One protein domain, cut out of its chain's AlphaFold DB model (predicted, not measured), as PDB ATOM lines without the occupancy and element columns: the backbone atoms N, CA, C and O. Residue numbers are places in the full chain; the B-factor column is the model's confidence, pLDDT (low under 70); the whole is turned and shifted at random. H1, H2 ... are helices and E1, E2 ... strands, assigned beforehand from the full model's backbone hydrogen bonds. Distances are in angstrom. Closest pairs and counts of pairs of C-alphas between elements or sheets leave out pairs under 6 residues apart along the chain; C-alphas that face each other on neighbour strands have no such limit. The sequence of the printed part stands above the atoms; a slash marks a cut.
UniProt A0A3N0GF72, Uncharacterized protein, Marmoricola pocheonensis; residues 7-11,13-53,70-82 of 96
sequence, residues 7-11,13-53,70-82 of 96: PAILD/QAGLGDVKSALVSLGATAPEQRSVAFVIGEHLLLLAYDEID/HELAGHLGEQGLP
ATOM      1  N   PRO A   7     -12.050  18.505 132.436       92.25
ATOM      2  CA  PRO A   7     -11.124  17.772 131.588       92.25
ATOM      3  C   PRO A   7      -9.838  17.461 132.355       92.25
ATOM      4  O   PRO A   7      -9.471  18.172 133.292       92.25
ATOM      5  N   ALA A   8      -9.132  16.429 131.914       95.81
ATOM      6  CA  ALA A   8      -7.848  16.053 132.481       95.81
ATOM      7  C   ALA A   8      -6.781  15.925 131.398       95.81
ATOM      8  O   ALA A   8      -7.091  15.708 130.230       95.81
ATOM      9  N   ILE A   9      -5.523  16.066 131.789       96.38
ATOM     10  CA  ILE A   9      -4.364  15.836 130.936       96.38
ATOM     11  C   ILE A   9      -3.384  14.916 131.654       96.38
ATOM     12  O   ILE A   9      -3.238  14.991 132.875       96.38
ATOM     13  N   LEU A  10      -2.716  14.056 130.899       96.62
ATOM     14  CA  LEU A  10      -1.610  13.245 131.381       96.62
ATOM     15  C   LEU A  10      -0.484  13.215 130.357       96.62
ATOM     16  O   LEU A  10      -0.742  13.197 129.155       96.62
ATOM     17  N   ASP A  11       0.748  13.178 130.848       96.00
ATOM     18  CA  ASP A  11       1.948  13.158 130.016       96.00
ATOM     19  C   ASP A  11       2.623  11.792 130.109       96.00
ATOM     20  O   ASP A  11       2.965  11.322 131.194       96.00
ATOM     21  N   GLN A  13       5.790   9.391 128.858       94.88
ATOM     22  CA  GLN A  13       7.157   9.402 128.339       94.88
ATOM     23  C   GLN A  13       7.361   8.288 127.302       94.88
ATOM     24  O   GLN A  13       8.073   7.309 127.524       94.88
ATOM     25  N   ALA A  14       6.671   8.423 126.173       94.81
ATOM     26  CA  ALA A  14       6.686   7.481 125.070       94.81
ATOM     27  C   ALA A  14       6.318   8.158 123.744       94.81
ATOM     28  O   ALA A  14       5.683   9.219 123.703       94.81
ATOM     29  N   GLY A  15       6.698   7.505 122.643       94.81
ATOM     30  CA  GLY A  15       6.350   7.951 121.301       94.81
ATOM     31  C   GLY A  15       4.862   7.780 120.996       94.81
ATOM     32  O   GLY A  15       4.184   6.903 121.534       94.81
ATOM     33  N   LEU A  16       4.360   8.579 120.049       93.81
ATOM     34  CA  LEU A  16       2.949   8.557 119.649       93.81
ATOM     35  C   LEU A  16       2.458   7.159 119.228       93.81
ATOM     36  O   LEU A  16       1.314   6.800 119.490       93.81
ATOM     37  N   GLY A  17       3.303   6.373 118.555       93.19
ATOM     38  CA  GLY A  17       2.957   5.022 118.100       93.19
ATOM     39  C   GLY A  17       2.739   4.035 119.248       93.19
ATOM     40  O   GLY A  17       1.776   3.265 119.215       93.19
ATOM     41  N   ASP A  18       3.585   4.100 120.277       95.00
ATOM     42  CA  ASP A  18       3.501   3.232 121.453       95.00
ATOM     43  C   ASP A  18       2.249   3.558 122.265       95.00
ATOM     44  O   ASP A  18       1.464   2.669 122.592       95.00
ATOM     45  N   VAL A  19       1.988   4.854 122.478       95.44
ATOM     46  CA  VAL A  19       0.783   5.322 123.174       95.44
ATOM     47  C   VAL A  19      -0.482   4.931 122.418       95.44
ATOM     48  O   VAL A  19      -1.414   4.406 123.021       95.44
ATOM     49  N   LYS A  20      -0.526   5.106 121.091       94.62
ATOM     50  CA  LYS A  20      -1.669   4.650 120.280       94.62
ATOM     51  C   LYS A  20      -1.899   3.147 120.417       94.62
ATOM     52  O   LYS A  20      -3.039   2.722 120.580       94.62
ATOM     53  N   SER A  21      -0.832   2.353 120.364       93.88
ATOM     54  CA  SER A  21      -0.922   0.893 120.480       93.88
ATOM     55  C   SER A  21      -1.443   0.468 121.856       93.88
ATOM     56  O   SER A  21      -2.314  -0.398 121.935       93.88
ATOM     57  N   ALA A  22      -0.982   1.122 122.924       95.56
ATOM     58  CA  ALA A  22      -1.461   0.884 124.282       95.56
ATOM     59  C   ALA A  22      -2.920   1.324 124.485       95.56
ATOM     60  O   ALA A  22      -3.703   0.622 125.114       95.56
ATOM     61  N   LEU A  23      -3.343   2.452 123.910       95.25
ATOM     62  CA  LEU A  23      -4.752   2.854 123.971       95.25
ATOM     63  C   LEU A  23      -5.654   1.845 123.247       95.25
ATOM     64  O   LEU A  23      -6.709   1.484 123.764       95.25
ATOM     65  N   VAL A  24      -5.228   1.342 122.086       93.94
ATOM     66  CA  VAL A  24      -5.968   0.301 121.353       93.94
ATOM     67  C   VAL A  24      -6.033  -1.008 122.145       93.94
ATOM     68  O   VAL A  24      -7.089  -1.641 122.165       93.94
ATOM     69  N   SER A  25      -4.959  -1.408 122.839       93.69
ATOM     70  CA  SER A  25      -4.970  -2.607 123.695       93.69
ATOM     71  C   SER A  25      -5.933  -2.472 124.882       93.69
ATOM     72  O   SER A  25      -6.542  -3.460 125.292       93.69
ATOM     73  N   LEU A  26      -6.146  -1.244 125.364       93.81
ATOM     74  CA  LEU A  26      -7.140  -0.890 126.384       93.81
ATOM     75  C   LEU A  26      -8.570  -0.749 125.827       93.81
ATOM     76  O   LEU A  26      -9.494  -0.422 126.569       93.81
ATOM     77  N   GLY A  27      -8.776  -1.006 124.532       94.19
ATOM     78  CA  GLY A  27     -10.087  -0.954 123.884       94.19
ATOM     79  C   GLY A  27     -10.480   0.426 123.356       94.19
ATOM     80  O   GLY A  27     -11.635   0.620 122.973       94.19
ATOM     81  N   ALA A  28      -9.550   1.384 123.304       94.56
ATOM     82  CA  ALA A  28      -9.811   2.656 122.650       94.56
ATOM     83  C   ALA A  28      -9.948   2.463 121.132       94.56
ATOM     84  O   ALA A  28      -9.178   1.745 120.491       94.56
ATOM     85  N   THR A  29     -10.917   3.150 120.540       94.38
ATOM     86  CA  THR A  29     -11.181   3.119 119.099       94.38
ATOM     87  C   THR A  29     -10.873   4.472 118.477       94.38
ATOM     88  O   THR A  29     -10.949   5.501 119.143       94.38
ATOM     89  N   ALA A  30     -10.524   4.492 117.195       88.06
ATOM     90  CA  ALA A  30     -10.333   5.721 116.439       88.06
ATOM     91  C   ALA A  30     -11.145   5.653 115.140       88.06
ATOM     92  O   ALA A  30     -11.196   4.588 114.520       88.06
ATOM     93  N   PRO A  31     -11.753   6.769 114.695       73.44
ATOM     94  CA  PRO A  31     -12.513   6.798 113.448       73.44
ATOM     95  C   PRO A  31     -11.636   6.524 112.216       73.44
ATOM     96  O   PRO A  31     -12.129   6.001 111.223       73.44
ATOM     97  N   GLU A  32     -10.331   6.820 112.288       77.38
ATOM     98  CA  GLU A  32      -9.364   6.558 111.218       77.38
ATOM     99  C   GLU A  32      -7.986   6.151 111.766       77.38
ATOM    100  O   GLU A  32      -7.583   6.576 112.849       77.38
ATOM    101  N   GLN A  33      -7.200   5.406 110.974       65.88
ATOM    102  CA  GLN A  33      -5.847   4.953 111.354       65.88
ATOM    103  C   GLN A  33      -4.874   6.102 111.675       65.88
ATOM    104  O   GLN A  33      -3.953   5.940 112.475       65.88
ATOM    105  N   ARG A  34      -5.058   7.275 111.055       75.69
ATOM    106  CA  ARG A  34      -4.212   8.461 111.282       75.69
ATOM    107  C   ARG A  34      -4.722   9.367 112.397       75.69
ATOM    108  O   ARG A  34      -4.085  10.379 112.680       75.69
ATOM    109  N   SER A  35      -5.827   9.005 113.045       79.56
ATOM    110  CA  SER A  35      -6.440   9.842 114.067       79.56
ATOM    111  C   SER A  35      -5.479  10.113 115.226       79.56
ATOM    112  O   SER A  35      -4.718   9.245 115.662       79.56
ATOM    113  N   VAL A  36      -5.525  11.344 115.720       89.19
ATOM    114  CA  VAL A  36      -4.980  11.755 117.025       89.19
ATOM    115  C   VAL A  36      -6.086  11.842 118.078       89.19
ATOM    116  O   VAL A  36      -5.837  12.251 119.202       89.19
ATOM    117  N   ALA A  37      -7.306  11.456 117.704       94.06
ATOM    118  CA  ALA A  37      -8.475  11.383 118.559       94.06
ATOM    119  C   ALA A  37      -8.917   9.923 118.725       94.06
ATOM    120  O   ALA A  37      -9.128   9.223 117.728       94.06
ATOM    121  N   PHE A  38      -9.064   9.482 119.969       95.44
ATOM    122  CA  PHE A  38      -9.515   8.141 120.333       95.44
ATOM    123  C   PHE A  38     -10.724   8.226 121.255       95.44
ATOM    124  O   PHE A  38     -10.901   9.205 121.971       95.44
ATOM    125  N   VAL A  39     -11.552   7.191 121.250       94.94
ATOM    126  CA  VAL A  39     -12.713   7.060 122.125       94.94
ATOM    127  C   VAL A  39     -12.552   5.812 122.976       94.94
ATOM    128  O   VAL A  39     -12.331   4.731 122.430       94.94
ATOM    129  N   ILE A  40     -12.691   5.953 124.296       93.25
ATOM    130  CA  ILE A  40     -12.728   4.834 125.246       93.25
ATOM    131  C   ILE A  40     -13.933   4.993 126.180       93.25
ATOM    132  O   ILE A  40     -14.035   5.947 126.958       93.25
ATOM    133  N   GLY A  41     -14.898   4.077 126.069       91.94
ATOM    134  CA  GLY A  41     -16.205   4.243 126.708       91.94
ATOM    135  C   GLY A  41     -16.886   5.536 126.244       91.94
ATOM    136  O   GLY A  41     -17.116   5.719 125.052       91.94
ATOM    137  N   GLU A  42     -17.175   6.439 127.183       92.75
ATOM    138  CA  GLU A  42     -17.800   7.751 126.929       92.75
ATOM    139  C   GLU A  42     -16.788   8.913 126.850       92.75
ATOM    140  O   GLU A  42     -17.179  10.081 126.834       92.75
ATOM    141  N   HIS A  43     -15.486   8.611 126.810       94.88
ATOM    142  CA  HIS A  43     -14.421   9.614 126.852       94.88
ATOM    143  C   HIS A  43     -13.779   9.820 125.487       94.88
ATOM    144  O   HIS A  43     -13.498   8.858 124.770       94.88
ATOM    145  N   LEU A  44     -13.473  11.079 125.177       95.06
ATOM    146  CA  LEU A  44     -12.644  11.474 124.045       95.06
ATOM    147  C   LEU A  44     -11.216  11.728 124.535       95.06
ATOM    148  O   LEU A  44     -11.002  12.528 125.444       95.06
ATOM    149  N   LEU A  45     -10.252  11.081 123.893       96.88
ATOM    150  CA  LEU A  45      -8.825  11.255 124.117       96.88
ATOM    151  C   LEU A  45      -8.217  11.998 122.929       96.88
ATOM    152  O   LEU A  45      -8.396  11.566 121.792       96.88
ATOM    153  N   LEU A  46      -7.479  13.077 123.174       96.56
ATOM    154  CA  LEU A  46      -6.704  13.792 122.155       96.56
ATOM    155  C   LEU A  46      -5.216  13.662 122.458       96.56
ATOM    156  O   LEU A  46      -4.792  13.938 123.575       96.56
ATOM    157  N   LEU A  47      -4.440  13.248 121.462       96.31
ATOM    158  CA  LEU A  47      -3.013  12.995 121.596       96.31
ATOM    159  C   LEU A  47      -2.216  14.124 120.941       96.31
ATOM    160  O   LEU A  47      -2.466  14.483 119.787       96.31
ATOM    161  N   ALA A  48      -1.211  14.621 121.649       95.81
ATOM    162  CA  ALA A  48      -0.203  15.534 121.126       95.81
ATOM    163  C   ALA A  48       1.180  14.975 121.459       95.81
ATOM    164  O   ALA A  48       1.436  14.622 122.603       95.81
ATOM    165  N   TYR A  49       2.053  14.860 120.464       95.31
ATOM    166  CA  TYR A  49       3.412  14.359 120.656       95.31
ATOM    167  C   TYR A  49       4.409  15.505 120.548       95.31
ATOM    168  O   TYR A  49       4.408  16.228 119.550       95.31
ATOM    169  N   ASP A  50       5.251  15.646 121.567       92.75
ATOM    170  CA  ASP A  50       6.373  16.572 121.572       92.75
ATOM    171  C   ASP A  50       7.624  15.861 121.038       92.75
ATOM    172  O   ASP A  50       8.170  14.939 121.654       92.75
ATOM    173  N   GLU A  51       8.088  16.275 119.858       89.25
ATOM    174  CA  GLU A  51       9.276  15.684 119.246       89.25
ATOM    175  C   GLU A  51      10.587  16.086 119.930       89.25
ATOM    176  O   GLU A  51      11.583  15.378 119.751       89.25
ATOM    177  N   ILE A  52      10.618  17.200 120.661       90.56
ATOM    178  CA  ILE A  52      11.815  17.710 121.335       90.56
ATOM    179  C   ILE A  52      12.019  16.920 122.624       90.56
ATOM    180  O   ILE A  52      13.066  16.294 122.805       90.56
ATOM    181  N   ASP A  53      10.985  16.879 123.456       87.50
ATOM    182  CA  ASP A  53      11.037  16.289 124.796       87.50
ATOM    183  C   ASP A  53      10.640  14.799 124.820       87.50
ATOM    184  O   ASP A  53      10.755  14.125 125.848       87.50
ATOM    185  N   HIS A  70      -6.417   9.219 135.582       94.31
ATOM    186  CA  HIS A  70      -5.629   8.521 136.607       94.31
ATOM    187  C   HIS A  70      -5.644   6.996 136.423       94.31
ATOM    188  O   HIS A  70      -4.603   6.360 136.561       94.31
ATOM    189  N   GLU A  71      -6.785   6.408 136.050       93.94
ATOM    190  CA  GLU A  71      -6.882   4.981 135.692       93.94
ATOM    191  C   GLU A  71      -6.010   4.650 134.469       93.94
ATOM    192  O   GLU A  71      -5.227   3.699 134.495       93.94
ATOM    193  N   LEU A  72      -6.080   5.480 133.420       95.31
ATOM    194  CA  LEU A  72      -5.227   5.370 132.236       95.31
ATOM    195  C   LEU A  72      -3.746   5.459 132.607       95.31
ATOM    196  O   LEU A  72      -2.956   4.666 132.106       95.31
ATOM    197  N   ALA A  73      -3.367   6.378 133.497       95.81
ATOM    198  CA  ALA A  73      -1.985   6.496 133.943       95.81
ATOM    199  C   ALA A  73      -1.475   5.214 134.619       95.81
ATOM    200  O   ALA A  73      -0.357   4.784 134.336       95.81
ATOM    201  N   GLY A  74      -2.308   4.574 135.447       93.88
ATOM    202  CA  GLY A  74      -2.000   3.275 136.048       93.88
ATOM    203  C   GLY A  74      -1.778   2.190 134.994       93.88
ATOM    204  O   GLY A  74      -0.721   1.562 134.969       93.88
ATOM    205  N   HIS A  75      -2.723   2.029 134.066       95.12
ATOM    206  CA  HIS A  75      -2.635   1.012 133.012       95.12
ATOM    207  C   HIS A  75      -1.476   1.224 132.033       95.12
ATOM    208  O   HIS A  75      -0.883   0.257 131.556       95.12
ATOM    209  N   LEU A  76      -1.146   2.475 131.711       95.25
ATOM    210  CA  LEU A  76       0.014   2.799 130.882       95.25
ATOM    211  C   LEU A  76       1.319   2.481 131.625       95.25
ATOM    212  O   LEU A  76       2.213   1.862 131.046       95.25
ATOM    213  N   GLY A  77       1.390   2.798 132.921       93.31
ATOM    214  CA  GLY A  77       2.510   2.414 133.779       93.31
ATOM    215  C   GLY A  77       2.715   0.896 133.844       93.31
ATOM    216  O   GLY A  77       3.841   0.425 133.693       93.31
ATOM    217  N   GLU A  78       1.633   0.120 133.972       93.12
ATOM    218  CA  GLU A  78       1.659  -1.355 133.936       93.12
ATOM    219  C   GLU A  78       2.178  -1.916 132.599       93.12
ATOM    220  O   GLU A  78       2.781  -2.988 132.568       93.12
ATOM    221  N   GLN A  79       1.993  -1.182 131.496       92.75
ATOM    222  CA  GLN A  79       2.504  -1.525 130.163       92.75
ATOM    223  C   GLN A  79       3.939  -1.029 129.910       92.75
ATOM    224  O   GLN A  79       4.456  -1.173 128.802       92.75
ATOM    225  N   GLY A  80       4.601  -0.454 130.920       93.50
ATOM    226  CA  GLY A  80       5.959   0.074 130.792       93.50
ATOM    227  C   GLY A  80       6.034   1.427 130.081       93.50
ATOM    228  O   GLY A  80       7.102   1.786 129.588       93.50
ATOM    229  N   LEU A  81       4.926   2.174 130.026       95.25
ATOM    230  CA  LEU A  81       4.846   3.533 129.486       95.25
ATOM    231  C   LEU A  81       4.711   4.524 130.654       95.25
ATOM    232  O   LEU A  81       3.601   4.760 131.137       95.25
ATOM    233  N   PRO A  82       5.826   5.080 131.163       92.56
ATOM    234  CA  PRO A  82       5.791   5.874 132.381       92.56
ATOM    235  C   PRO A  82       5.028   7.181 132.166       92.56
ATOM    236  O   PRO A  82       5.268   7.905 131.200       92.56
TER     237      PRO A  82
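This is residues 7 to 11, 13 to 53 and 70 to 82 of the 96 residues of an uncharacterized protein of Marmoricola pocheonensis (UniProt A0A3N0GF72). Picture a small, rounded body in which a hairpin of two strands, E2 and E3, is covered on one face by the helix H1. The short strand E1 runs near the long strand E3, and a second helix, H2, sits over by E1 and H1, crosswise to H1. The printed part has 59 residues, with two named helices and three named strands in the order E1, H1, E2, E3, H2; E2 and E3 make an antiparallel sheet in the order E2 - E3, and E1 pairs with no named strand. The class is mixed, helices and strands. The whole is compact, with a radius of gyration of the C-alphas of 11.0 A and spans of 27 by 24 by 23 A.

Begin at C-alpha 8, at (-7.848, 16.053, 132.481), where E1 starts; it takes in residues 8 to 11. Past the first cut, look for H1 at residues 16 to 25, 14.3 A from first to last C-alpha. Go on to E2 at residues 37 to 40, 10.3 A long. E3 follows at residues 43 to 50; it is the longest strand, and its C-alphas run 22.6 A, from (-14.421, 9.614, 126.852) to (6.373, 16.572, 121.572). Past the second cut, H2 holds residues 70 to 78, 12.6 A long, and ends with C-alpha 78 at (1.659, -1.355, 133.936).

Look first at the hairpin of E2 and E3, antiparallel at 139 degrees between directions. The C-alphas of Ala 37 and Leu 46 face each other at 4.7 A; N 38 and O 45 are within hydrogen-bond range at 2.8 A, as are N 43 and O 40 at 3.0 A. Now turn to H1, which has 9 pairs of C-alphas within 10 A with E3 and 8 with E2, made by its residues 16 to 24. Its closest C-alphas to E3 are those of Leu 16 and Tyr 49, 5.9 A apart; to E2, those of Leu 23 and Phe 38, 8.0 A. E1 and E3 are near each other, with 8 pairs of C-alphas within 10 A. H1 and H2 are close but not clearly touching and about perpendicular at 79 degrees; their closest C-alphas, those of Ala 22 and Leu 76, are 7.0 A apart. The closest C-alphas of E1 and H2 are those of Leu 10 and Ala 73, 7.2 A apart. E2 and H2 are apart, and E1 is apart from E2 and H1. In H1 and H2 every O i to N i+4 pair is within hydrogen-bond range.

The two C-alphas farthest apart, those of Glu 42 and Ile 52, are 31.7 A apart. Residue 12 is not printed, and C-alphas 11 and 13 stand 6.6 A apart across that cut; residues 54 to 69 are not printed either, with 21.9 A between C-alphas 53 and 70. The link from H1 to E2 is long, with 11 residues, and the link from E2 to E3 is tight, with 2. The mean pLDDT of the printed part is 92.4, and in the B-factor column you will find residue 33 alone under 70.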